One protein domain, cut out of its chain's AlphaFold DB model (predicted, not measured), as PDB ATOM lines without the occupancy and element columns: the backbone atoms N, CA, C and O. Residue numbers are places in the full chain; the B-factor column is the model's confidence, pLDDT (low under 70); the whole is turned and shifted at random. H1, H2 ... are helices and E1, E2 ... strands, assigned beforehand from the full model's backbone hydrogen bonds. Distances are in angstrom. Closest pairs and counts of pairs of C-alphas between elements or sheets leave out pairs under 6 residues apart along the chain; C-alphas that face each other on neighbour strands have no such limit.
ATOM      1  N   MET A 265      21.624 -12.092  93.426       98.56
ATOM      2  CA  MET A 265      20.910 -13.287  92.942       98.56
ATOM      3  C   MET A 265      21.638 -14.014  91.799       98.56
ATOM      4  O   MET A 265      21.661 -15.241  91.779       98.56
ATOM      5  N   ARG A 266      22.259 -13.270  90.872       98.44
ATOM      6  CA  ARG A 266      23.080 -13.845  89.797       98.44
ATOM      7  C   ARG A 266      24.204 -14.712  90.354       98.44
ATOM      8  O   ARG A 266      24.294 -15.883  90.011       98.44
ATOM      9  N   GLU A 267      25.008 -14.142  91.251       98.62
ATOM     10  CA  GLU A 267      26.115 -14.862  91.876       98.62
ATOM     11  C   GLU A 267      25.589 -16.066  92.665       98.62
ATOM     12  O   GLU A 267      26.147 -17.151  92.549       98.62
ATOM     13  N   CYS A 268      24.465 -15.934  93.381       98.88
ATOM     14  CA  CYS A 268      23.836 -17.076  94.044       98.88
ATOM     15  C   CYS A 268      23.525 -18.220  93.061       98.88
ATOM     16  O   CYS A 268      23.902 -19.358  93.331       98.88
ATOM     17  N   LEU A 269      22.869 -17.925  91.931       98.94
ATOM     18  CA  LEU A 269      22.507 -18.905  90.898       98.94
ATOM     19  C   LEU A 269      23.739 -19.556  90.256       98.94
ATOM     20  O   LEU A 269      23.802 -20.779  90.138       98.94
ATOM     21  N   GLU A 270      24.731 -18.756  89.871       98.75
ATOM     22  CA  GLU A 270      25.965 -19.235  89.238       98.75
ATOM     23  C   GLU A 270      26.773 -20.130  90.187       98.75
ATOM     24  O   GLU A 270      27.226 -21.209  89.794       98.75
ATOM     25  N   ARG A 271      26.882 -19.733  91.462       98.75
ATOM     26  CA  ARG A 271      27.595 -20.498  92.490       98.75
ATOM     27  C   ARG A 271      26.925 -21.837  92.766       98.75
ATOM     28  O   ARG A 271      27.614 -22.855  92.759       98.75
ATOM     29  N   VAL A 272      25.600 -21.885  92.937       98.88
ATOM     30  CA  VAL A 272      24.928 -23.184  93.124       98.88
ATOM     31  C   VAL A 272      24.930 -24.039  91.861       98.88
ATOM     32  O   VAL A 272      25.078 -25.254  91.980       98.88
ATOM     33  N   LYS A 273      24.847 -23.445  90.658       98.75
ATOM     34  CA  LYS A 273      24.983 -24.174  89.382       98.75
ATOM     35  C   LYS A 273      26.342 -24.874  89.300       98.75
ATOM     36  O   LYS A 273      26.408 -26.059  88.975       98.75
ATOM     37  N   GLN A 274      27.414 -24.152  89.630       98.69
ATOM     38  CA  GLN A 274      28.780 -24.667  89.600       98.69
ATOM     39  C   GLN A 274      29.042 -25.696  90.708       98.69
ATOM     40  O   GLN A 274      29.485 -26.807  90.424       98.69
ATOM     41  N   GLU A 275      28.788 -25.339  91.968       98.50
ATOM     42  CA  GLU A 275      29.191 -26.151  93.123       98.50
ATOM     43  C   GLU A 275      28.384 -27.452  93.255       98.50
ATOM     44  O   GLU A 275      28.890 -28.438  93.799       98.50
ATOM     45  N   SER A 276      27.157 -27.488  92.721       98.69
ATOM     46  CA  SER A 276      26.325 -28.697  92.713       98.69
ATOM     47  C   SER A 276      26.657 -29.695  91.600       98.69
ATOM     48  O   SER A 276      26.248 -30.859  91.694       98.69
ATOM     49  N   GLY A 277      27.411 -29.276  90.575       98.50
ATOM     50  CA  GLY A 277      27.576 -30.046  89.338       98.50
ATOM     51  C   GLY A 277      26.266 -30.144  88.550       98.50
ATOM     52  O   GLY A 277      25.894 -31.222  88.086       98.50
ATOM     53  N   TRP A 278      25.518 -29.036  88.474       98.69
ATOM     54  CA  TRP A 278      24.178 -28.993  87.880       98.69
ATOM     55  C   TRP A 278      24.157 -29.544  86.451       98.69
ATOM     56  O   TRP A 278      23.325 -30.386  86.124       98.69
ATOM     57  N   LYS A 279      25.113 -29.126  85.609       97.38
ATOM     58  CA  LYS A 279      25.169 -29.506  84.188       97.38
ATOM     59  C   LYS A 279      25.357 -31.008  83.988       97.38
ATOM     60  O   LYS A 279      24.903 -31.558  82.985       97.38
ATOM     61  N   GLU A 280      26.042 -31.673  84.908       97.75
ATOM     62  CA  GLU A 280      26.322 -33.104  84.853       97.75
ATOM     63  C   GLU A 280      25.161 -33.947  85.398       97.75
ATOM     64  O   GLU A 280      25.057 -35.121  85.043       97.75
ATOM     65  N   LYS A 281      24.295 -33.359  86.232       98.31
ATOM     66  CA  LYS A 281      23.254 -34.074  86.984       98.31
ATOM     67  C   LYS A 281      21.833 -33.811  86.498       98.31
ATOM     68  O   LYS A 281      21.072 -34.763  86.354       98.31
ATOM     69  N   PHE A 282      21.468 -32.554  86.256       98.44
ATOM     70  CA  PHE A 282      20.093 -32.178  85.926       98.44
ATOM     71  C   PHE A 282      19.597 -32.953  84.704       98.44
ATOM     72  O   PHE A 282      20.279 -32.964  83.671       98.44
ATOM     73  N   ARG A 283      18.451 -33.642  84.848       97.06
ATOM     74  CA  ARG A 283      17.831 -34.491  83.808       97.06
ATOM     75  C   ARG A 283      18.697 -35.664  83.318       97.06
ATOM     76  O   ARG A 283      18.473 -36.200  82.235       97.06
ATOM     77  N   LYS A 284      19.722 -36.046  84.091       97.25
ATOM     78  CA  LYS A 284      20.706 -37.100  83.755       97.25
ATOM     79  C   LYS A 284      20.880 -38.141  84.862       97.25
ATOM     80  O   LYS A 284      21.619 -39.111  84.681       97.25
ATOM     81  N   MET A 285      20.246 -37.935  86.014       97.56
ATOM     82  CA  MET A 285      20.281 -38.865  87.139       97.56
ATOM     83  C   MET A 285      19.346 -40.063  86.892       97.56
ATOM     84  O   MET A 285      18.385 -39.954  86.130       97.56
ATOM     85  N   PRO A 286      19.640 -41.238  87.479       97.44
ATOM     86  CA  PRO A 286      18.759 -42.393  87.359       97.44
ATOM     87  C   PRO A 286      17.432 -42.146  88.083       97.44
ATOM     88  O   PRO A 286      17.362 -41.334  89.004       97.44
ATOM     89  N   LEU A 287      16.414 -42.921  87.706       98.12
ATOM     90  CA  LEU A 287      15.113 -42.944  88.366       98.12
ATOM     91  C   LEU A 287      15.257 -42.975  89.902       98.12
ATOM     92  O   LEU A 287      16.054 -43.743  90.444       98.12
ATOM     93  N   GLY A 288      14.488 -42.127  90.585       98.19
ATOM     94  CA  GLY A 288      14.515 -41.988  92.044       98.19
ATOM     95  C   GLY A 288      15.549 -40.984  92.548       98.19
ATOM     96  O   GLY A 288      15.436 -40.520  93.675       98.19
ATOM     97  N   LYS A 289      16.511 -40.552  91.726       98.69
ATOM     98  CA  LYS A 289      17.467 -39.499  92.090       98.69
ATOM     99  C   LYS A 289      17.236 -38.252  91.257       98.69
ATOM    100  O   LYS A 289      17.132 -38.347  90.041       98.69
ATOM    101  N   GLY A 290      17.211 -37.090  91.900       98.56
ATOM    102  CA  GLY A 290      16.964 -35.830  91.206       98.56
ATOM    103  C   GLY A 290      17.650 -34.640  91.848       98.56
ATOM    104  O   GLY A 290      18.059 -34.681  93.015       98.56
ATOM    105  N   ILE A 291      17.770 -33.569  91.072       98.81
ATOM    106  CA  ILE A 291      18.339 -32.294  91.496       98.81
ATOM    107  C   ILE A 291      17.404 -31.145  91.110       98.81
ATOM    108  O   ILE A 291      16.840 -31.123  90.020       98.81
ATOM    109  N   GLY A 292      17.210 -30.187  92.014       98.75
ATOM    110  CA  GLY A 292      16.228 -29.118  91.832       98.75
ATOM    111  C   GLY A 292      16.700 -27.778  92.361       98.75
ATOM    112  O   GLY A 292      17.409 -27.709  93.365       98.75
ATOM    113  N   ILE A 293      16.294 -26.709  91.675       98.88
ATOM    114  CA  ILE A 293      16.604 -25.320  92.016       98.88
ATOM    115  C   ILE A 293      15.394 -24.643  92.667       98.88
ATOM    116  O   ILE A 293      14.254 -24.797  92.227       98.88
ATOM    117  N   GLY A 294      15.649 -23.849  93.702       98.62
ATOM    118  CA  GLY A 294      14.690 -22.925  94.292       98.62
ATOM    119  C   GLY A 294      15.339 -21.571  94.544       98.62
ATOM    120  O   GLY A 294      16.547 -21.489  94.759       98.62
ATOM    121  N   CYS A 295      14.553 -20.497  94.524       98.75
ATOM    122  CA  CYS A 295      15.025 -19.143  94.812       98.75
ATOM    123  C   CYS A 295      14.109 -18.419  95.798       98.75
ATOM    124  O   CYS A 295      12.970 -18.812  96.052       98.75
ATOM    125  N   GLY A 296      14.610 -17.332  96.369       97.00
ATOM    126  CA  GLY A 296      13.835 -16.490  97.265       97.00
ATOM    127  C   GLY A 296      14.511 -15.158  97.528       97.00
ATOM    128  O   GLY A 296      15.705 -14.980  97.293       97.00
ATOM    129  N   PHE A 297      13.732 -14.217  98.041       96.62
ATOM    130  CA  PHE A 297      14.237 -12.948  98.541       96.62
ATOM    131  C   PHE A 297      13.428 -12.535  99.766       96.62
ATOM    132  O   PHE A 297      12.263 -12.927  99.905       96.62
ATOM    133  N   PHE A 298      14.028 -11.760 100.661       97.62
ATOM    134  CA  PHE A 298      13.329 -11.302 101.854       97.62
ATOM    135  C   PHE A 298      13.792  -9.921 102.308       97.62
ATOM    136  O   PHE A 298      14.846  -9.424 101.920       97.62
ATOM    137  N   ILE A 299      12.954  -9.270 103.112       97.06
ATOM    138  CA  ILE A 299      13.185  -7.911 103.596       97.06
ATOM    139  C   ILE A 299      14.295  -7.861 104.647       97.06
ATOM    140  O   ILE A 299      14.282  -8.630 105.606       97.06
ATOM    141  N   SER A 300      15.196  -6.883 104.532       97.25
ATOM    142  CA  SER A 300      16.143  -6.514 105.595       97.25
ATOM    143  C   SER A 300      15.538  -5.434 106.493       97.25
ATOM    144  O   SER A 300      15.973  -4.284 106.528       97.25
ATOM    145  N   ALA A 473      16.630  -2.535 102.247       96.44
ATOM    146  CA  ALA A 473      17.357  -3.498 101.433       96.44
ATOM    147  C   ALA A 473      16.663  -4.873 101.457       96.44
ATOM    148  O   ALA A 473      15.805  -5.146 102.308       96.44
ATOM    149  N   TYR A 474      17.074  -5.755 100.543       97.81
ATOM    150  CA  TYR A 474      16.545  -7.113 100.390       97.81
ATOM    151  C   TYR A 474      17.691  -8.111 100.225       97.81
ATOM    152  O   TYR A 474      18.644  -7.849  99.488       97.81
ATOM    153  N   SER A 475      17.605  -9.250 100.906       98.19
ATOM    154  CA  SER A 475      18.513 -10.383 100.699       98.19
ATOM    155  C   SER A 475      17.987 -11.286  99.585       98.19
ATOM    156  O   SER A 475      16.785 -11.297  99.303       98.19
ATOM    157  N   PHE A 476      18.872 -12.069  98.973       98.69
ATOM    158  CA  PHE A 476      18.538 -12.954  97.855       98.69
ATOM    159  C   PHE A 476      19.196 -14.315  98.043       98.69
ATOM    160  O   PHE A 476      20.321 -14.401  98.516       98.69
ATOM    161  N   SER A 477      18.505 -15.394  97.695       98.62
ATOM    162  CA  SER A 477      19.005 -16.753  97.914       98.62
ATOM    163  C   SER A 477      18.636 -17.668  96.753       98.62
ATOM    164  O   SER A 477      17.504 -17.596  96.269       98.62
ATOM    165  N   ALA A 478      19.548 -18.557  96.367       98.94
ATOM    166  CA  ALA A 478      19.314 -19.604  95.372       98.94
ATOM    167  C   ALA A 478      19.902 -20.913  95.888       98.94
ATOM    168  O   ALA A 478      21.086 -20.943  96.223       98.94
ATOM    169  N   TYR A 479      19.080 -21.956  96.024       98.88
ATOM    170  CA  TYR A 479      19.486 -23.249  96.581       98.88
ATOM    171  C   TYR A 479      19.286 -24.352  95.559       98.88
ATOM    172  O   TYR A 479      18.224 -24.429  94.942       98.88
ATOM    173  N   VAL A 480      20.263 -25.247  95.467       98.94
ATOM    174  CA  VAL A 480      20.116 -26.520  94.761       98.94
ATOM    175  C   VAL A 480      20.022 -27.643  95.787       98.94
ATOM    176  O   VAL A 480      20.871 -27.729  96.676       98.94
ATOM    177  N   ALA A 481      19.000 -28.489  95.675       98.88
ATOM    178  CA  ALA A 481      18.818 -29.680  96.500       98.88
ATOM    179  C   ALA A 481      18.972 -30.942  95.644       98.88
ATOM    180  O   ALA A 481      18.441 -31.002  94.539       98.88
ATOM    181  N   GLU A 482      19.677 -31.940  96.167       98.81
ATOM    182  CA  GLU A 482      19.777 -33.288  95.596       98.81
ATOM    183  C   GLU A 482      18.984 -34.258  96.477       98.81
ATOM    184  O   GLU A 482      19.147 -34.254  97.703       98.81
ATOM    185  N   VAL A 483      18.128 -35.074  95.861       98.75
ATOM    186  CA  VAL A 483      17.207 -35.978  96.562       98.75
ATOM    187  C   VAL A 483      17.331 -37.420  96.090       98.75
ATOM    188  O   VAL A 483      17.721 -37.690  94.953       98.75
ATOM    189  N   ASP A 484      16.962 -38.330  96.983       98.56
ATOM    190  CA  ASP A 484      16.742 -39.752  96.746       98.56
ATOM    191  C   ASP A 484      15.306 -40.085  97.178       98.56
ATOM    192  O   ASP A 484      14.924 -39.859  98.331       98.56
ATOM    193  N   VAL A 485      14.486 -40.533  96.235       98.69
ATOM    194  CA  VAL A 485      13.084 -40.894  96.420       98.69
ATOM    195  C   VAL A 485      12.968 -42.402  96.284       98.69
ATOM    196  O   VAL A 485      13.168 -42.959  95.204       98.69
ATOM    197  N   ASP A 486      12.576 -43.054  97.372       98.31
ATOM    198  CA  ASP A 486      12.117 -44.433  97.329       98.31
ATOM    199  C   ASP A 486      10.731 -44.464  96.677       98.31
ATOM    200  O   ASP A 486       9.737 -43.982  97.225       98.31
ATOM    201  N   ILE A 487      10.689 -45.008  95.469       96.62
ATOM    202  CA  ILE A 487       9.521 -45.005  94.589       96.62
ATOM    203  C   ILE A 487       8.437 -45.967  95.072       96.62
ATOM    204  O   ILE A 487       7.250 -45.716  94.855       96.62
ATOM    205  N   GLU A 488       8.826 -47.039  95.758       96.62
ATOM    206  CA  GLU A 488       7.885 -48.023  96.288       96.62
ATOM    207  C   GLU A 488       7.195 -47.507  97.556       96.62
ATOM    208  O   GLU A 488       6.069 -47.906  97.852       96.62
ATOM    209  N   THR A 489       7.840 -46.608  98.313       97.31
ATOM    210  CA  THR A 489       7.312 -46.120  99.604       97.31
ATOM    211  C   THR A 489       6.920 -44.643  99.618       97.31
ATOM    212  O   THR A 489       6.237 -44.195 100.543       97.31
ATOM    213  N   GLY A 490       7.346 -43.870  98.618       97.56
ATOM    214  CA  GLY A 490       7.227 -42.412  98.591       97.56
ATOM    215  C   GLY A 490       8.163 -41.698  99.575       97.56
ATOM    216  O   GLY A 490       8.032 -40.489  99.779       97.56
ATOM    217  N   GLN A 491       9.091 -42.400 100.232       98.12
ATOM    218  CA  GLN A 491      10.009 -41.765 101.170       98.12
ATOM    219  C   GLN A 491      11.046 -40.921 100.420       98.12
ATOM    220  O   GLN A 491      11.819 -41.432  99.621       98.12
ATOM    221  N   THR A 492      11.088 -39.621 100.715       98.25
ATOM    222  CA  THR A 492      12.085 -38.698 100.155       98.25
ATOM    223  C   THR A 492      13.177 -38.413 101.176       98.25
ATOM    224  O   THR A 492      12.892 -37.985 102.298       98.25
ATOM    225  N   LYS A 493      14.433 -38.592 100.772       98.25
ATOM    226  CA  LYS A 493      15.622 -38.172 101.509       98.25
ATOM    227  C   LYS A 493      16.328 -37.066 100.734       98.25
ATOM    228  O   LYS A 493      16.597 -37.204  99.548       98.25
ATOM    229  N   VAL A 494      16.654 -35.967 101.410       98.50
ATOM    230  CA  VAL A 494      17.539 -34.942 100.841       98.50
ATOM    231  C   VAL A 494      18.966 -35.320 101.195       98.50
ATOM    232  O   VAL A 494      19.293 -35.490 102.368       98.50
ATOM    233  N   GLU A 495      19.813 -35.484 100.188       98.00
ATOM    234  CA  GLU A 495      21.196 -35.925 100.373       98.00
ATOM    235  C   GLU A 495      22.123 -34.729 100.605       98.00
ATOM    236  O   GLU A 495      22.975 -34.736 101.502       98.00
ATOM    237  N   ARG A 496      21.960 -33.685  99.786       98.50
ATOM    238  CA  ARG A 496      22.829 -32.504  99.779       98.50
ATOM    239  C   ARG A 496      22.055 -31.252  99.415       98.50
ATOM    240  O   ARG A 496      21.122 -31.296  98.616       98.50
ATOM    241  N   VAL A 497      22.489 -30.132  99.981       98.88
ATOM    242  CA  VAL A 497      21.987 -28.802  99.639       98.88
ATOM    243  C   VAL A 497      23.171 -27.867  99.432       98.88
ATOM    244  O   VAL A 497      24.022 -27.750 100.313       98.88
ATOM    245  N   TRP A 498      23.207 -27.169  98.302       98.94
ATOM    246  CA  TRP A 498      24.107 -26.038  98.067       98.94
ATOM    247  C   TRP A 498      23.302 -24.765  98.248       98.94
ATOM    248  O   TRP A 498      22.332 -24.540  97.524       98.94
ATOM    249  N   ALA A 499      23.660 -23.978  99.255       98.81
ATOM    250  CA  ALA A 499      22.806 -22.936  99.797       98.81
ATOM    251  C   ALA A 499      23.464 -21.560  99.662       98.81
ATOM    252  O   ALA A 499      24.092 -21.080 100.609       98.81
ATOM    253  N   ALA A 500      23.315 -20.920  98.496       98.94
ATOM    254  CA  ALA A 500      23.839 -19.577  98.278       98.94
ATOM    255  C   ALA A 500      22.893 -18.492  98.785       98.94
ATOM    256  O   ALA A 500      21.692 -18.498  98.490       98.94
ATOM    257  N   HIS A 501      23.449 -17.562  99.558       98.88
ATOM    258  CA  HIS A 501      22.711 -16.474 100.177       98.88
ATOM    259  C   HIS A 501      23.495 -15.162 100.130       98.88
ATOM    260  O   HIS A 501      24.587 -15.047 100.685       98.88
ATOM    261  N   ASP A 502      22.888 -14.162  99.502       98.81
ATOM    262  CA  ASP A 502      23.338 -12.782  99.471       98.81
ATOM    263  C   ASP A 502      22.864 -12.036 100.720       98.81
ATOM    264  O   ASP A 502      21.733 -11.531 100.784       98.81
ATOM    265  N   CYS A 503      23.773 -11.937 101.687       98.44
ATOM    266  CA  CYS A 503      23.605 -11.142 102.898       98.44
ATOM    267  C   CYS A 503      24.328  -9.788 102.816       98.44
ATOM    268  O   CYS A 503      24.600  -9.181 103.853       98.44
ATOM    269  N   GLY A 504      24.668  -9.298 101.618       98.44
ATOM    270  CA  GLY A 504      25.391  -8.039 101.418       98.44
ATOM    271  C   GLY A 504      26.851  -8.097 101.873       98.44
ATOM    272  O   GLY A 504      27.743  -8.162 101.045       98.44
ATOM    273  N   LYS A 505      27.099  -8.096 103.181       98.56
ATOM    274  CA  LYS A 505      28.406  -8.272 103.819       98.56
ATOM    275  C   LYS A 505      28.218  -9.170 105.031       98.56
ATOM    276  O   LYS A 505      27.403  -8.875 105.908       98.56
ATOM    277  N   ALA A 506      28.979 -10.250 105.113       98.62
ATOM    278  CA  ALA A 506      28.947 -11.135 106.263       98.62
ATOM    279  C   ALA A 506      29.758 -10.534 107.422       98.62
ATOM    280  O   ALA A 506      30.961 -10.757 107.543       98.62
ATOM    281  N   LEU A 507      29.088  -9.795 108.315       98.31
ATOM    282  CA  LEU A 507      29.716  -9.227 109.526       98.31
ATOM    283  C   LEU A 507      30.290 -10.309 110.454       98.31
ATOM    284  O   LEU A 507      31.286 -10.108 111.148       98.31
ATOM    285  N   ASN A 508      29.652 -11.478 110.464       98.50
ATOM    286  CA  ASN A 508      30.135 -12.673 111.138       98.50
ATOM    287  C   ASN A 508      29.838 -13.894 110.253       98.50
ATOM    288  O   ASN A 508      28.729 -14.429 110.329       98.50
ATOM    289  N   PRO A 509      30.794 -14.328 109.409       98.62
ATOM    290  CA  PRO A 509      30.593 -15.440 108.481       98.62
ATOM    291  C   PRO A 509      30.118 -16.726 109.166       98.62
ATOM    292  O   PRO A 509      29.165 -17.341 108.703       98.62
ATOM    293  N   LEU A 510      30.680 -17.061 110.333       98.56
ATOM    294  CA  LEU A 510      30.279 -18.241 111.106       98.56
ATOM    295  C   LEU A 510      28.798 -18.186 111.520       98.56
ATOM    296  O   LEU A 510      28.081 -19.183 111.440       98.56
ATOM    297  N   ALA A 511      28.322 -17.018 111.962       98.56
ATOM    298  CA  ALA A 511      26.916 -16.846 112.316       98.56
ATOM    299  C   ALA A 511      26.004 -16.904 111.080       98.56
ATOM    300  O   ALA A 511      24.926 -17.497 111.152       98.56
ATOM    301  N   VAL A 512      26.434 -16.331 109.950       98.81
ATOM    302  CA  VAL A 512      25.696 -16.381 108.675       98.81
ATOM    303  C   VAL A 512      25.550 -17.826 108.185       98.81
ATOM    304  O   VAL A 512      24.432 -18.250 107.897       98.81
ATOM    305  N   GLU A 513      26.630 -18.610 108.178       98.69
ATOM    306  CA  GLU A 513      26.598 -20.044 107.849       98.69
ATOM    307  C   GLU A 513      25.622 -20.806 108.756       98.69
ATOM    308  O   GLU A 513      24.765 -21.551 108.275       98.69
ATOM    309  N   GLY A 514      25.681 -20.561 110.069       98.56
ATOM    310  CA  GLY A 514      24.752 -21.157 111.029       98.56
ATOM    311  C   GLY A 514      23.288 -20.785 110.765       98.56
ATOM    312  O   GLY A 514      22.401 -21.636 110.879       98.56
ATOM    313  N   GLN A 515      23.009 -19.537 110.373       98.62
ATOM    314  CA  GLN A 515      21.653 -19.110 110.017       98.62
ATOM    315  C   GLN A 515      21.150 -19.761 108.722       98.62
ATOM    316  O   GLN A 515      19.972 -20.131 108.682       98.62
ATOM    317  N   ILE A 516      22.017 -19.935 107.715       98.75
ATOM    318  CA  ILE A 516      21.723 -20.658 106.466       98.75
ATOM    319  C   ILE A 516      21.357 -22.114 106.779       98.75
ATOM    320  O   ILE A 516      20.272 -22.570 106.417       98.75
ATOM    321  N   ILE A 517      22.197 -22.815 107.545       98.62
ATOM    322  CA  ILE A 517      21.963 -24.216 107.928       98.62
ATOM    323  C   ILE A 517      20.662 -24.357 108.732       98.62
ATOM    324  O   ILE A 517      19.846 -25.237 108.455       98.62
ATOM    325  N   GLY A 518      20.420 -23.462 109.695       98.19
ATOM    326  CA  GLY A 518      19.181 -23.463 110.479       98.19
ATOM    327  C   GLY A 518      17.927 -23.141 109.654       98.19
ATOM    328  O   GLY A 518      16.835 -23.594 109.988       98.19
ATOM    329  N   SER A 519      18.060 -22.361 108.578       98.12
ATOM    330  CA  SER A 519      16.973 -22.113 107.623       98.12
ATOM    331  C   SER A 519      16.667 -23.341 106.772       98.12
ATOM    332  O   SER A 519      15.491 -23.660 106.593       98.12
ATOM    333  N   CYS A 520      17.702 -24.059 106.314       98.19
ATOM    334  CA  CYS A 520      17.535 -25.354 105.660       98.19
ATOM    335  C   CYS A 520      16.802 -26.332 106.582       98.19
ATOM    336  O   CYS A 520      15.795 -26.885 106.163       98.19
ATOM    337  N   HIS A 521      17.229 -26.484 107.843       98.00
ATOM    338  CA  HIS A 521      16.564 -27.365 108.820       98.00
ATOM    339  C   HIS A 521      15.058 -27.083 108.943       98.00
ATOM    340  O   HIS A 521      14.242 -27.985 108.759       98.00
ATOM    341  N   MET A 522      14.677 -25.823 109.167       98.44
ATOM    342  CA  MET A 522      13.268 -25.448 109.326       98.44
ATOM    343  C   MET A 522      12.449 -25.653 108.044       98.44
ATOM    344  O   MET A 522      11.313 -26.123 108.094       98.44
ATOM    345  N   GLY A 523      13.000 -25.288 106.884       98.12
ATOM    346  CA  GLY A 523      12.301 -25.479 105.615       98.12
ATOM    347  C   GLY A 523      12.221 -26.949 105.189       98.12
ATOM    348  O   GLY A 523      11.217 -27.345 104.600       98.12
ATOM    349  N   MET A 524      13.212 -27.769 105.562       97.69
ATOM    350  CA  MET A 524      13.187 -29.224 105.396       97.69
ATOM    351  C   MET A 524      12.039 -29.864 106.176       97.69
ATOM    352  O   MET A 524      11.323 -30.706 105.633       97.69
ATOM    353  N   GLY A 525      11.819 -29.423 107.416       98.00
ATOM    354  CA  GLY A 525      10.662 -29.848 108.196       98.00
ATOM    355  C   GLY A 525       9.358 -29.511 107.486       98.00
ATOM    356  O   GLY A 525       8.541 -30.394 107.238       98.00
ATOM    357  N   GLN A 526       9.191 -28.255 107.062       98.62
ATOM    358  CA  GLN A 526       7.971 -27.813 106.386       98.62
ATOM    359  C   GLN A 526       7.694 -28.543 105.057       98.62
ATOM    360  O   GLN A 526       6.529 -28.785 104.738       98.62
ATOM    361  N   VAL A 527       8.726 -28.865 104.269       98.50
ATOM    362  CA  VAL A 527       8.527 -29.548 102.983       98.50
ATOM    363  C   VAL A 527       8.283 -31.046 103.154       98.50
ATOM    364  O   VAL A 527       7.462 -31.574 102.417       98.50
ATOM    365  N   LEU A 528       8.907 -31.733 104.123       98.38
ATOM    366  CA  LEU A 528       8.840 -33.202 104.215       98.38
ATOM    367  C   LEU A 528       7.883 -33.763 105.276       98.38
ATOM    368  O   LEU A 528       7.323 -34.839 105.065       98.38
ATOM    369  N   SER A 529       7.718 -33.110 106.431       97.75
ATOM    370  CA  SER A 529       7.194 -33.819 107.615       97.75
ATOM    371  C   SER A 529       6.339 -33.008 108.585       97.75
ATOM    372  O   SER A 529       5.479 -33.580 109.259       97.75
ATOM    373  N   GLU A 530       6.563 -31.704 108.701       98.38
ATOM    374  CA  GLU A 530       5.913 -30.867 109.701       98.38
ATOM    375  C   GLU A 530       4.490 -30.494 109.287       98.38
ATOM    376  O   GLU A 530       4.254 -29.861 108.258       98.38
ATOM    377  N   GLU A 531       3.521 -30.848 110.132       97.50
ATOM    378  CA  GLU A 531       2.132 -30.451 109.954       97.50
ATOM    379  C   GLU A 531       1.352 -30.461 111.274       97.50
ATOM    380  O   GLU A 531       1.429 -31.400 112.069       97.50
ATOM    381  N   MET A 532       0.550 -29.424 111.503       97.50
ATOM    382  CA  MET A 532      -0.421 -29.381 112.596       97.50
ATOM    383  C   MET A 532      -1.725 -30.050 112.152       97.50
ATOM    384  O   MET A 532      -2.449 -29.523 111.301       97.50
ATOM    385  N   LYS A 533      -2.055 -31.197 112.749       96.38
ATOM    386  CA  LYS A 533      -3.221 -32.002 112.362       96.38
ATOM    387  C   LYS A 533      -4.420 -31.687 113.239       96.38
ATOM    388  O   LYS A 533      -4.352 -31.773 114.458       96.38
ATOM    389  N   TYR A 534      -5.559 -31.390 112.625       95.44
ATOM    390  CA  TYR A 534      -6.795 -31.119 113.357       95.44
ATOM    391  C   TYR A 534      -7.832 -32.205 113.087       95.44
ATOM    392  O   TYR A 534      -8.119 -32.534 111.934       95.44
ATOM    393  N   GLY A 535      -8.415 -32.752 114.153       93.44
ATOM    394  CA  GLY A 535      -9.529 -33.690 114.064       93.44
ATOM    395  C   GLY A 535     -10.822 -33.008 113.602       93.44
ATOM    396  O   GLY A 535     -10.928 -31.783 113.552       93.44
ATOM    397  N   ARG A 536     -11.861 -33.806 113.321       91.12
ATOM    398  CA  ARG A 536     -13.170 -33.300 112.846       91.12
ATOM    399  C   ARG A 536     -13.846 -32.312 113.806       91.12
ATOM    400  O   ARG A 536     -14.648 -31.497 113.372       91.12
ATOM    401  N   THR A 537     -13.529 -32.393 115.096       90.31
ATOM    402  CA  THR A 537     -14.042 -31.512 116.157       90.31
ATOM    403  C   THR A 537     -13.202 -30.245 116.360       90.31
ATOM    404  O   THR A 537     -13.561 -29.415 117.187       90.31
ATOM    405  N   GLY A 538     -12.101 -30.078 115.618       88.62
ATOM    406  CA  GLY A 538     -11.211 -28.917 115.714       88.62
ATOM    407  C   GLY A 538     -10.091 -29.038 116.753       88.62
ATOM    408  O   GLY A 538      -9.299 -28.110 116.880       88.62
ATOM    409  N   HIS A 539      -9.979 -30.165 117.466       92.56
ATOM    410  CA  HIS A 539      -8.847 -30.423 118.363       92.56
ATOM    411  C   HIS A 539      -7.568 -30.739 117.578       92.56
ATOM    412  O   HIS A 539      -7.615 -31.486 116.598       92.56
ATOM    413  N   LEU A 540      -6.439 -30.183 118.025       95.75
ATOM    414  CA  LEU A 540      -5.104 -30.527 117.536       95.75
ATOM    415  C   LEU A 540      -4.749 -31.937 118.031       95.75
ATOM    416  O   LEU A 540      -4.854 -32.192 119.226       95.75
ATOM    417  N   ILE A 541      -4.387 -32.846 117.124       96.00
ATOM    418  CA  ILE A 541      -4.191 -34.272 117.454       96.00
ATOM    419  C   ILE A 541      -2.727 -34.662 117.675       96.00
ATOM    420  O   ILE A 541      -2.481 -35.774 118.118       96.00
ATOM    421  N   ASN A 542      -1.779 -33.773 117.364       96.94
ATOM    422  CA  ASN A 542      -0.337 -33.981 117.542       96.94
ATOM    423  C   ASN A 542       0.372 -32.786 118.227       96.94
ATOM    424  O   ASN A 542       1.287 -32.205 117.639       96.94
ATOM    425  N   PRO A 543      -0.065 -32.335 119.421       96.19
ATOM    426  CA  PRO A 543       0.515 -31.180 120.114       96.19
ATOM    427  C   PRO A 543       1.829 -31.509 120.861       96.19
ATOM    428  O   PRO A 543       2.058 -31.056 121.982       96.19
ATOM    429  N   ASP A 544       2.713 -32.296 120.258       94.69
ATOM    430  CA  ASP A 544       3.946 -32.801 120.864       94.69
ATOM    431  C   ASP A 544       5.045 -32.966 119.804       94.69
ATOM    432  O   ASP A 544       4.784 -32.861 118.615       94.69
ATOM    433  N   LEU A 545       6.292 -33.207 120.219       95.38
ATOM    434  CA  LEU A 545       7.442 -33.305 119.304       95.38
ATOM    435  C   LEU A 545       7.721 -34.731 118.788       95.38
ATOM    436  O   LEU A 545       8.749 -34.948 118.148       95.38
ATOM    437  N   LEU A 546       6.851 -35.699 119.086       95.25
ATOM    438  CA  LEU A 546       6.905 -37.045 118.512       95.25
ATOM    439  C   LEU A 546       6.047 -37.108 117.242       95.25
ATOM    440  O   LEU A 546       6.531 -37.518 116.184       95.25
ATOM    441  N   ASP A 547       4.794 -36.659 117.335       96.06
ATOM    442  CA  ASP A 547       3.833 -36.690 116.230       96.06
ATOM    443  C   ASP A 547       3.847 -35.405 115.380       96.06
ATOM    444  O   ASP A 547       3.405 -35.422 114.223       96.06
ATOM    445  N   TYR A 548       4.377 -34.289 115.898       97.56
ATOM    446  CA  TYR A 548       4.834 -33.156 115.085       97.56
ATOM    447  C   TYR A 548       6.324 -33.331 114.759       97.56
ATOM    448  O   TYR A 548       7.205 -33.063 115.577       97.56
ATOM    449  N   LYS A 549       6.603 -33.821 113.551       96.00
ATOM    450  CA  LYS A 549       7.911 -34.374 113.177       96.00
ATOM    451  C   LYS A 549       8.878 -33.311 112.658       96.00
ATOM    452  O   LYS A 549       9.004 -33.126 111.449       96.00
ATOM    453  N   ILE A 550       9.578 -32.650 113.574       96.25
ATOM    454  CA  ILE A 550      10.732 -31.799 113.243       96.25
ATOM    455  C   ILE A 550      11.902 -32.695 112.797       96.25
ATOM    456  O   ILE A 550      12.118 -33.732 113.431       96.25
ATOM    457  N   PRO A 551      12.688 -32.318 111.768       95.38
ATOM    458  CA  PRO A 551      13.869 -33.077 111.369       95.38
ATOM    459  C   PRO A 551      14.855 -33.252 112.527       95.38
ATOM    460  O   PRO A 551      15.203 -32.283 113.217       95.38
ATOM    461  N   THR A 552      15.329 -34.477 112.731       95.62
ATOM    462  CA  THR A 552      16.414 -34.787 113.663       95.62
ATOM    463  C   THR A 552      17.765 -34.632 112.959       95.62
ATOM    464  O   THR A 552      17.857 -34.303 111.777       95.62
ATOM    465  N   VAL A 553      18.854 -34.893 113.684       95.38
ATOM    466  CA  VAL A 553      20.203 -34.910 113.103       95.38
ATOM    467  C   VAL A 553      20.368 -35.971 112.004       95.38
ATOM    468  O   VAL A 553      21.252 -35.829 111.164       95.38
ATOM    469  N   HIS A 554      19.536 -37.018 111.987       94.00
ATOM    470  CA  HIS A 554      19.625 -38.102 111.004       94.00
ATOM    471  C   HIS A 554      18.968 -37.764 109.663       94.00
ATOM    472  O   HIS A 554      19.378 -38.311 108.641       94.00
ATOM    473  N   GLU A 555      17.988 -36.858 109.652       94.06
ATOM    474  CA  GLU A 555      17.337 -36.385 108.424       94.06
ATOM    475  C   GLU A 555      18.017 -35.140 107.836       94.06
ATOM    476  O   GLU A 555      17.655 -34.701 106.746       94.06
ATOM    477  N   MET A 556      18.990 -34.551 108.540       96.69
ATOM    478  CA  MET A 556      19.697 -33.377 108.037       96.69
ATOM    479  C   MET A 556      20.648 -33.740 106.886       96.69
ATOM    480  O   MET A 556      21.532 -34.580 107.073       96.69
ATOM    481  N   PRO A 557      20.532 -33.074 105.719       96.50
ATOM    482  CA  PRO A 557      21.478 -33.250 104.624       96.50
ATOM    483  C   PRO A 557      22.819 -32.587 104.943       96.50
ATOM    484  O   PRO A 557      22.926 -31.726 105.825       96.50
ATOM    485  N   LEU A 558      23.839 -32.900 104.140       96.38
ATOM    486  CA  LEU A 558      25.018 -32.041 104.077       96.38
ATOM    487  C   LEU A 558      24.625 -30.713 103.415       96.38
ATOM    488  O   LEU A 558      24.410 -30.651 102.202       96.38
ATOM    489  N   VAL A 559      24.543 -29.653 104.215       98.50
ATOM    490  CA  VAL A 559      24.314 -28.287 103.736       98.50
ATOM    491  C   VAL A 559      25.664 -27.616 103.508       98.50
ATOM    492  O   VAL A 559      26.455 -27.488 104.441       98.50
ATOM    493  N   THR A 560      25.916 -27.177 102.278       98.62
ATOM    494  CA  THR A 560      27.073 -26.357 101.899       98.62
ATOM    495  C   THR A 560      26.622 -24.894 101.850       98.62
ATOM    496  O   THR A 560      26.009 -24.491 100.857       98.62
ATOM    497  N   PRO A 561      26.831 -24.103 102.920       98.62
ATOM    498  CA  PRO A 561      26.498 -22.686 102.909       98.62
ATOM    499  C   PRO A 561      27.465 -21.923 101.998       98.62
ATOM    500  O   PRO A 561      28.679 -22.085 102.093       98.62
ATOM    501  N   ILE A 562      26.920 -21.072 101.131       98.88
ATOM    502  CA  ILE A 562      27.689 -20.226 100.219       98.88
ATOM    503  C   ILE A 562      27.313 -18.771 100.504       98.88
ATOM    504  O   ILE A 562      26.193 -18.334 100.238       98.88
ATOM    505  N   ILE A 563      28.246 -18.013 101.073       98.88
ATOM    506  CA  ILE A 563      28.049 -16.586 101.342       98.88
ATOM    507  C   ILE A 563      28.302 -15.802 100.055       98.88
ATOM    508  O   ILE A 563      29.361 -15.935  99.441       98.88
ATOM    509  N   VAL A 564      27.333 -14.967  99.688       98.88
ATOM    510  CA  VAL A 564      27.430 -13.987  98.603       98.88
ATOM    511  C   VAL A 564      27.396 -12.586  99.207       98.88
ATOM    512  O   VAL A 564      26.615 -12.308 100.122       98.88
ATOM    513  N   GLU A 565      28.261 -11.702  98.710       98.50
ATOM    514  CA  GLU A 565      28.435 -10.358  99.257       98.50
ATOM    515  C   GLU A 565      28.158  -9.268  98.212       98.50
ATOM    516  O   GLU A 565      29.073  -8.741  97.576       98.50
ATOM    517  N   SER A 566      26.886  -8.880  98.041       97.44
ATOM    518  CA  SER A 566      26.527  -7.776  97.137       97.44
ATOM    519  C   SER A 566      26.917  -6.382  97.651       97.44
ATOM    520  O   SER A 566      26.756  -5.422  96.904       97.44
ATOM    521  N   ASN A 567      27.366  -6.269  98.910       97.06
ATOM    522  CA  ASN A 567      27.753  -5.044  99.621       97.06
ATOM    523  C   ASN A 567      26.751  -3.888  99.460       97.06
ATOM    524  O   ASN A 567      26.955  -2.964  98.679       97.06
ATOM    525  N   ASP A 568      25.651  -3.940 100.210       97.00
ATOM    526  CA  ASP A 568      24.595  -2.932 100.117       97.00
ATOM    527  C   ASP A 568      25.063  -1.541 100.586       97.00
ATOM    528  O   ASP A 568      25.529  -1.417 101.719       97.00
ATOM    529  N   PRO A 569      24.899  -0.474  99.783       94.12
ATOM    530  CA  PRO A 569      25.439   0.847 100.115       94.12
ATOM    531  C   PRO A 569      24.797   1.496 101.350       94.12
ATOM    532  O   PRO A 569      25.389   2.398 101.940       94.12
ATOM    533  N   GLU A 570      23.599   1.062 101.755       94.75
ATOM    534  CA  GLU A 570      22.902   1.587 102.937       94.75
ATOM    535  C   GLU A 570      23.021   0.652 104.160       94.75
ATOM    536  O   GLU A 570      22.573   0.985 105.266       94.75
ATOM    537  N   GLY A 571      23.612  -0.530 103.969       97.38
ATOM    538  CA  GLY A 571      23.827  -1.527 105.008       97.38
ATOM    539  C   GLY A 571      25.024  -1.205 105.910       97.38
ATOM    540  O   GLY A 571      26.005  -0.612 105.456       97.38
ATOM    541  N   PRO A 572      25.013  -1.633 107.184       98.06
ATOM    542  CA  PRO A 572      26.154  -1.449 108.076       98.06
ATOM    543  C   PRO A 572      27.355  -2.229 107.530       98.06
ATOM    544  O   PRO A 572      27.309  -3.455 107.445       98.06
ATOM    545  N   PHE A 573      28.400  -1.511 107.111       98.25
ATOM    546  CA  PHE A 573      29.559  -2.056 106.384       98.25
ATOM    547  C   PHE A 573      29.207  -2.860 105.117       98.25
ATOM    548  O   PHE A 573      29.963  -3.746 104.727       98.25
ATOM    549  N   GLY A 574      28.061  -2.597 104.483       98.06
ATOM    550  CA  GLY A 574      27.590  -3.376 103.331       98.06
ATOM    551  C   GLY A 574      26.577  -4.478 103.661       98.06
ATOM    552  O   GLY A 574      26.101  -5.164 102.755       98.06
ATOM    553  N   ALA A 575      26.257  -4.700 104.939       98.69
ATOM    554  CA  ALA A 575      25.486  -5.865 105.362       98.69
ATOM    555  C   ALA A 575      23.978  -5.757 105.104       98.69
ATOM    556  O   ALA A 575      23.352  -4.713 105.271       98.69
ATOM    557  N   LYS A 576      23.376  -6.903 104.794       98.56
ATOM    558  CA  LYS A 576      21.933  -7.147 104.751       98.56
ATOM    559  C   LYS A 576      21.570  -8.213 105.782       98.56
ATOM    560  O   LYS A 576      22.356  -8.559 106.664       98.56
ATOM    561  N   GLU A 577      20.333  -8.681 105.737       98.19
ATOM    562  CA  GLU A 577      19.879  -9.743 106.622       98.19
ATOM    563  C   GLU A 577      20.378 -11.135 106.205       98.19
ATOM    564  O   GLU A 577      20.649 -11.359 105.033       98.19
ATOM    565  N   ALA A 578      20.466 -12.053 107.175       97.75
ATOM    566  CA  ALA A 578      20.746 -13.480 106.964       97.75
ATOM    567  C   ALA A 578      19.828 -14.394 107.797       97.75
ATOM    568  O   ALA A 578      20.096 -15.576 107.980       97.75
ATOM    569  N   GLY A 579      18.759 -13.835 108.363       96.12
ATOM    570  CA  GLY A 579      17.817 -14.530 109.224       96.12
ATOM    571  C   GLY A 579      16.752 -15.264 108.421       96.12
ATOM    572  O   GLY A 579      16.652 -16.479 108.511       96.12
ATOM    573  N   GLU A 580      15.917 -14.573 107.658       97.88
ATOM    574  CA  GLU A 580      14.696 -15.150 107.075       97.88
ATOM    575  C   GLU A 580      14.817 -15.514 105.595       97.88
ATOM    576  O   GLU A 580      14.265 -16.541 105.192       97.88
ATOM    577  N   GLY A 581      15.557 -14.730 104.809       96.94
ATOM    578  CA  GLY A 581      15.804 -14.968 103.385       96.94
ATOM    579  C   GLY A 581      16.297 -16.373 103.036       96.94
ATOM    580  O   GLY A 581      15.744 -16.961 102.102       96.94
ATOM    581  N   PRO A 582      17.244 -16.961 103.797       97.75
ATOM    582  CA  PRO A 582      17.769 -18.289 103.493       97.75
ATOM    583  C   PRO A 582      16.727 -19.425 103.594       97.75
ATOM    584  O   PRO A 582      16.962 -20.518 103.099       97.75
ATOM    585  N   LEU A 583      15.559 -19.222 104.220       98.44
ATOM    586  CA  LEU A 583      14.553 -20.290 104.343       98.44
ATOM    587  C   LEU A 583      13.742 -20.490 103.060       98.44
ATOM    588  O   LEU A 583      13.336 -21.606 102.757       98.44
ATOM    589  N   LEU A 584      13.471 -19.422 102.311       97.75
ATOM    590  CA  LEU A 584      12.528 -19.456 101.190       97.75
ATOM    591  C   LEU A 584      12.885 -20.464 100.075       97.75
ATOM    592  O   LEU A 584      11.956 -21.099  99.575       97.75
ATOM    593  N   PRO A 585      14.161 -20.640  99.673       98.56
ATOM    594  CA  PRO A 585      14.499 -21.473  98.517       98.56
ATOM    595  C   PRO A 585      14.396 -22.982  98.743       98.56
ATOM    596  O   PRO A 585      14.251 -23.719  97.771       98.56
ATOM    597  N   ILE A 586      14.508 -23.468  99.986       98.69
ATOM    598  CA  ILE A 586      14.664 -24.913 100.223       98.69
ATOM    599  C   ILE A 586      13.399 -25.706  99.883       98.69
ATOM    600  O   ILE A 586      13.506 -26.796  99.331       98.69
ATOM    601  N   LEU A 587      12.208 -25.151 100.142       98.69
ATOM    602  CA  LEU A 587      10.940 -25.805  99.801       98.69
ATOM    603  C   LEU A 587      10.845 -26.090  98.288       98.69
ATOM    604  O   LEU A 587      10.740 -27.262  97.925       98.69
ATOM    605  N   PRO A 588      10.919 -25.078  97.395       98.62
ATOM    606  CA  PRO A 588      10.839 -25.336  95.963       98.62
ATOM    607  C   PRO A 588      12.038 -26.117  95.421       98.62
ATOM    608  O   PRO A 588      11.849 -26.913  94.512       98.62
ATOM    609  N   ALA A 589      13.245 -25.962  95.981       98.88
ATOM    610  CA  ALA A 589      14.397 -26.761  95.554       98.88
ATOM    611  C   ALA A 589      14.138 -28.266  95.735       98.88
ATOM    612  O   ALA A 589      14.392 -29.045  94.821       98.88
ATOM    613  N   VAL A 590      13.572 -28.668  96.880       98.88
ATOM    614  CA  VAL A 590      13.213 -30.068  97.152       98.88
ATOM    615  C   VAL A 590      12.055 -30.532  96.270       98.88
ATOM    616  O   VAL A 590      12.136 -31.609  95.689       98.88
ATOM    617  N   VAL A 591      11.002 -29.724  96.121       98.56
ATOM    618  CA  VAL A 591       9.855 -30.058  95.254       98.56
ATOM    619  C   VAL A 591      10.286 -30.261  93.797       98.56
ATOM    620  O   VAL A 591       9.901 -31.248  93.169       98.56
ATOM    621  N   ASN A 592      11.129 -29.372  93.271       98.81
ATOM    622  CA  ASN A 592      11.652 -29.477  91.910       98.81
ATOM    623  C   ASN A 592      12.611 -30.667  91.760       98.81
ATOM    624  O   ASN A 592      12.593 -31.332  90.729       98.81
ATOM    625  N   ALA A 593      13.386 -30.998  92.797       98.88
ATOM    626  CA  ALA A 593      14.259 -32.169  92.789       98.88
ATOM    627  C   ALA A 593      13.464 -33.486  92.796       98.88
ATOM    628  O   ALA A 593      13.843 -34.432  92.115       98.88
ATOM    629  N   VAL A 594      12.333 -33.546  93.513       98.75
ATOM    630  CA  VAL A 594      11.412 -34.697  93.465       98.75
ATOM    631  C   VAL A 594      10.809 -34.847  92.071       98.75
ATOM    632  O   VAL A 594      10.721 -35.963  91.556       98.75
ATOM    633  N   TYR A 595      10.450 -33.740  91.416       98.62
ATOM    634  CA  TYR A 595      10.037 -33.807  90.018       98.62
ATOM    635  C   TYR A 595      11.158 -34.332  89.123       98.62
ATOM    636  O   TYR A 595      10.909 -35.236  88.341       98.62
ATOM    637  N   ASP A 596      12.390 -33.843  89.259       98.69
ATOM    638  CA  ASP A 596      13.530 -34.368  88.495       98.69
ATOM    639  C   ASP A 596      13.809 -35.855  88.759       98.69
ATOM    640  O   ASP A 596      14.187 -36.576  87.844       98.69
ATOM    641  N   ALA A 597      13.534 -36.344  89.969       98.56
ATOM    642  CA  ALA A 597      13.764 -37.736  90.338       98.56
ATOM    643  C   ALA A 597      12.775 -38.726  89.700       98.56
ATOM    644  O   ALA A 597      13.160 -39.832  89.312       98.56
ATOM    645  N   ILE A 598      11.484 -38.372  89.660       98.12
ATOM    646  CA  ILE A 598      10.396 -39.324  89.347       98.12
ATOM    647  C   ILE A 598       9.299 -38.746  88.437       98.12
ATOM    648  O   ILE A 598       8.320 -39.416  88.095       98.12
ATOM    649  N   GLY A 599       9.419 -37.481  88.042       97.12
ATOM    650  CA  GLY A 599       8.471 -36.757  87.193       97.12
ATOM    651  C   GLY A 599       7.088 -36.568  87.811       97.12
ATOM    652  O   GLY A 599       6.098 -36.554  87.079       97.12
ATOM    653  N   VAL A 600       7.002 -36.491  89.139       97.25
ATOM    654  CA  VAL A 600       5.768 -36.184  89.876       97.25
ATOM    655  C   VAL A 600       5.829 -34.734  90.342       97.25
ATOM    656  O   VAL A 600       6.730 -34.356  91.087       97.25
ATOM    657  N   ARG A 601       4.873 -33.912  89.895       95.38
ATOM    658  CA  ARG A 601       4.672 -32.558  90.424       95.38
ATOM    659  C   ARG A 601       3.753 -32.629  91.633       95.38
ATOM    660  O   ARG A 601       2.697 -33.251  91.568       95.38
ATOM    661  N   VAL A 602       4.163 -31.981  92.713       94.94
ATOM    662  CA  VAL A 602       3.407 -31.902  93.964       94.94
ATOM    663  C   VAL A 602       2.889 -30.483  94.160       94.94
ATOM    664  O   VAL A 602       3.599 -29.520  93.888       94.94
ATOM    665  N   ASP A 603       1.660 -30.364  94.648       96.50
ATOM    666  CA  ASP A 603       1.005 -29.098  94.989       96.50
ATOM    667  C   ASP A 603       0.470 -29.088  96.439       96.50
ATOM    668  O   ASP A 603      -0.114 -28.109  96.906       96.50
ATOM    669  N   GLU A 604       0.724 -30.148  97.208       98.06
ATOM    670  CA  GLU A 604       0.364 -30.264  98.620       98.06
ATOM    671  C   GLU A 604       1.617 -30.452  99.484       98.06
ATOM    672  O   GLU A 604       2.374 -31.402  99.287       98.06
ATOM    673  N   LEU A 605       1.825 -29.565 100.469       98.25
ATOM    674  CA  LEU A 605       2.916 -29.679 101.444       98.25
ATOM    675  C   LEU A 605       2.413 -29.933 102.876       98.25
ATOM    676  O   LEU A 605       1.419 -29.324 103.305       98.25
ATOM    677  N   PRO A 606       3.142 -30.755 103.661       98.50
ATOM    678  CA  PRO A 606       4.377 -31.475 103.309       98.50
ATOM    679  C   PRO A 606       4.172 -32.662 102.351       98.50
ATOM    680  O   PRO A 606       3.088 -33.247 102.317       98.50
ATOM    681  N   ILE A 607       5.235 -33.058 101.646       98.06
ATOM    682  CA  ILE A 607       5.332 -34.293 100.854       98.06
ATOM    683  C   ILE A 607       5.672 -35.497 101.741       98.06
ATOM    684  O   ILE A 607       6.723 -36.123 101.618       98.06
ATOM    685  N   THR A 608       4.771 -35.826 102.665       98.12
ATOM    686  CA  THR A 608       4.926 -37.032 103.487       98.12
ATOM    687  C   THR A 608       4.944 -38.290 102.610       98.12
ATOM    688  O   THR A 608       4.326 -38.290 101.539       98.12
ATOM    689  N   PRO A 609       5.574 -39.393 103.062       98.25
ATOM    690  CA  PRO A 609       5.657 -40.614 102.260       98.25
ATOM    691  C   PRO A 609       4.296 -41.117 101.765       98.25
ATOM    692  O   PRO A 609       4.142 -41.464 100.601       98.25
ATOM    693  N   ASP A 610       3.259 -41.048 102.607       97.50
ATOM    694  CA  ASP A 610       1.904 -41.474 102.244       97.50
ATOM    695  C   ASP A 610       1.214 -40.564 101.212       97.50
ATOM    696  O   ASP A 610       0.286 -41.011 100.532       97.50
ATOM    697  N   ARG A 611       1.621 -39.292 101.105       97.81
ATOM    698  CA  ARG A 611       1.145 -38.373 100.063       97.81
ATOM    699  C   ARG A 611       1.901 -38.607  98.766       97.81
ATOM    700  O   ARG A 611       1.255 -38.786  97.737       97.81
ATOM    701  N   LEU A 612       3.231 -38.693  98.818       98.38
ATOM    702  CA  LEU A 612       4.035 -38.915  97.617       98.38
ATOM    703  C   LEU A 612       3.739 -40.277  96.977       98.38
ATOM    704  O   LEU A 612       3.548 -40.342  95.766       98.38
ATOM    705  N   TYR A 613       3.582 -41.333  97.781       98.00
ATOM    706  CA  TYR A 613       3.171 -42.658  97.306       98.00
ATOM    707  C   TYR A 613       1.853 -42.605  96.511       98.00
ATOM    708  O   TYR A 613       1.748 -43.174  95.427       98.00
ATOM    709  N   LYS A 614       0.852 -41.848  96.986       97.75
ATOM    710  CA  LYS A 614      -0.423 -41.679  96.261       97.75
ATOM    711  C   LYS A 614      -0.245 -40.948  94.934       97.75
ATOM    712  O   LYS A 614      -0.950 -41.272  93.978       97.75
ATOM    713  N   GLU A 615       0.645 -39.962  94.868       97.88
ATOM    714  CA  GLU A 615       0.944 -39.267  93.612       97.88
ATOM    715  C   GLU A 615       1.682 -40.176  92.620       97.88
ATOM    716  O   GLU A 615       1.336 -40.191  91.436       97.88
ATOM    717  N   ILE A 616       2.599 -41.021  93.099       98.00
ATOM    718  CA  ILE A 616       3.256 -42.060  92.292       98.00
ATOM    719  C   ILE A 616       2.216 -43.050  91.741       98.00
ATOM    720  O   ILE A 616       2.169 -43.277  90.531       98.00
ATOM    721  N   GLU A 617       1.302 -43.565  92.572       97.44
ATOM    722  CA  GLU A 617       0.219 -44.459  92.121       97.44
ATOM    723  C   GLU A 617      -0.719 -43.792  91.100       97.44
ATOM    724  O   GLU A 617      -1.246 -44.437  90.187       97.44
ATOM    725  N   LYS A 618      -1.005 -42.495  91.260       96.88
ATOM    726  CA  LYS A 618      -1.786 -41.735  90.270       96.88
ATOM    727  C   LYS A 618      -1.035 -41.633  88.945       96.88
ATOM    728  O   LYS A 618      -1.664 -41.822  87.903       96.88
ATOM    729  N   LYS A 619       0.275 -41.373  88.978       96.56
ATOM    730  CA  LYS A 619       1.115 -41.304  87.779       96.56
ATOM    731  C   LYS A 619       1.173 -42.647  87.053       96.56
ATOM    732  O   LYS A 619       0.832 -42.692  85.875       96.56
ATOM    733  N   CYS A 620       1.473 -43.734  87.763       97.56
ATOM    734  CA  CYS A 620       1.539 -45.082  87.185       97.56
ATOM    735  C   CYS A 620       0.226 -45.457  86.482       97.56
ATOM    736  O   CYS A 620       0.224 -45.843  85.316       97.56
ATOM    737  N   ARG A 621      -0.923 -45.207  87.129       97.19
ATOM    738  CA  ARG A 621      -2.244 -45.426  86.510       97.19
ATOM    739  C   ARG A 621      -2.493 -44.567  85.272       97.19
ATOM    740  O   ARG A 621      -3.148 -45.032  84.344       97.19
ATOM    741  N   LYS A 622      -2.024 -43.316  85.265       96.62
ATOM    742  CA  LYS A 622      -2.169 -42.406  84.119       96.62
ATOM    743  C   LYS A 622      -1.323 -42.864  82.928       96.62
ATOM    744  O   LYS A 622      -1.764 -42.709  81.792       96.62
ATOM    745  N   GLU A 623      -0.143 -43.417  83.189       96.56
ATOM    746  CA  GLU A 623       0.805 -43.883  82.168       96.56
ATOM    747  C   GLU A 623       0.608 -45.360  81.782       96.56
ATOM    748  O   GLU A 623       1.187 -45.815  80.800       96.56
ATOM    749  N   GLY A 624      -0.258 -46.095  82.490       96.56
ATOM    750  CA  GLY A 624      -0.514 -47.514  82.231       96.56
ATOM    751  C   GLY A 624       0.641 -48.421  82.665       96.56
ATOM    752  O   GLY A 624       0.882 -49.441  82.026       96.56
ATOM    753  N   ILE A 625       1.358 -48.020  83.715       96.38
ATOM    754  CA  ILE A 625       2.504 -48.725  84.291       96.38
ATOM    755  C   ILE A 625       2.036 -49.490  85.538       96.38
ATOM    756  O   ILE A 625       1.391 -48.904  86.410       96.38
ATOM    757  N   ASP A 626       2.341 -50.790  85.607       94.19
ATOM    758  CA  ASP A 626       1.921 -51.672  86.708       94.19
ATOM    759  C   ASP A 626       2.900 -51.646  87.898       94.19
ATOM    760  O   ASP A 626       2.461 -51.679  89.049       94.19
ATOM    761  N   ASP A 627       4.208 -51.570  87.630       95.38
ATOM    762  CA  ASP A 627       5.274 -51.485  88.635       95.38
ATOM    763  C   ASP A 627       5.875 -50.069  88.625       95.38
ATOM    764  O   ASP A 627       6.374 -49.631  87.587       95.38
ATOM    765  N   PRO A 628       5.852 -49.314  89.739       94.81
ATOM    766  CA  PRO A 628       6.379 -47.955  89.753       94.81
ATOM    767  C   PRO A 628       7.897 -47.889  89.478       94.81
ATOM    768  O   PRO A 628       8.391 -46.826  89.096       94.81
TER     769      PRO A 628
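What this domain is: This is residues 265 to 300 and 473 to 628 of the 722 residues of the protein "Ald_Xan_dh_C2 domain-containing protein" of Candidatus Poseidoniales archaeon (UniProt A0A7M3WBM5). A twisted four-stranded sheet curls round helix H4; H3 packs over the same face and H1 over the opposite one, making three layers. H5 lies beyond one end of the sheet, and the unnamed loop round Leu 540 reaches far from the body. The 192 printed residues run H1 H2 E1 E2 E3 H3 E4 H4 H5, with the mixed sheet ordered E1, E2, E3, E4. The class is mixed, helices and strands; the whole is compact, radius of gyration of the C-alphas 18.0 A, spanning 59 by 46 by 26 A.

Where its parts are: H1, residues 265 to 275, begins at C-alpha (20.910, -13.287, 92.942). H2 is 278 to 281, E1 289 to 299 (33.9 A), E2 474 to 485 (34.2 A), E3 492 to 502 (28.3 A), H3 509 to 528 (28.4 A), E4 558 to 564, H4 586 to 598 and H5 609 to 623 (20.9 A), ending at C-alpha (0.805, -43.883, 82.168).

How they stand to each other: E1 and E2 are antiparallel (N 292 to O 481, 2.9 A), as is the hairpin E2 and E3 (N 484 to O 493, 2.8 A). E3 bends by 65 degrees at residue 495. E3 and E4 are parallel (N 560 to O 497, 2.8 A); E3, H3 and E4 form a strand-helix-strand unit, two parallel strands joined through a helix, with a right-handed crossover. H1 is over E2 and E3, height 7.8 A; its C-alpha 268 is 4.9 A from C-alpha 500. H3 is over E3 and E4, height 8.4 A. H4 is on the sheet, C-alphas 292 and 593 being 3.8 A apart. H3, with residues 520 to 527 alone, touches H4 at a steep tilt of 54 degrees, closest C-alphas 527 and 587, 5.5 A. H2 only grazes the sheet. H4 and H5 are only just apart, closest 8.2 A. Every O i to N i+4 pair is within hydrogen-bond range in H1, H3 and H4; in H5 10 of 11 are, and H2 is too short for one.

The domain as a whole: The farthest C-alphas, Phe 573 and Asp 626, are 60.1 A apart. Residues 301 to 472 are not printed; C-alphas 300 and 473 are 5.3 A apart across the cut. H3 to E4 and E4 to H4 are long links. Mean pLDDT of the printed part is 97.6; no printed residue is under 70.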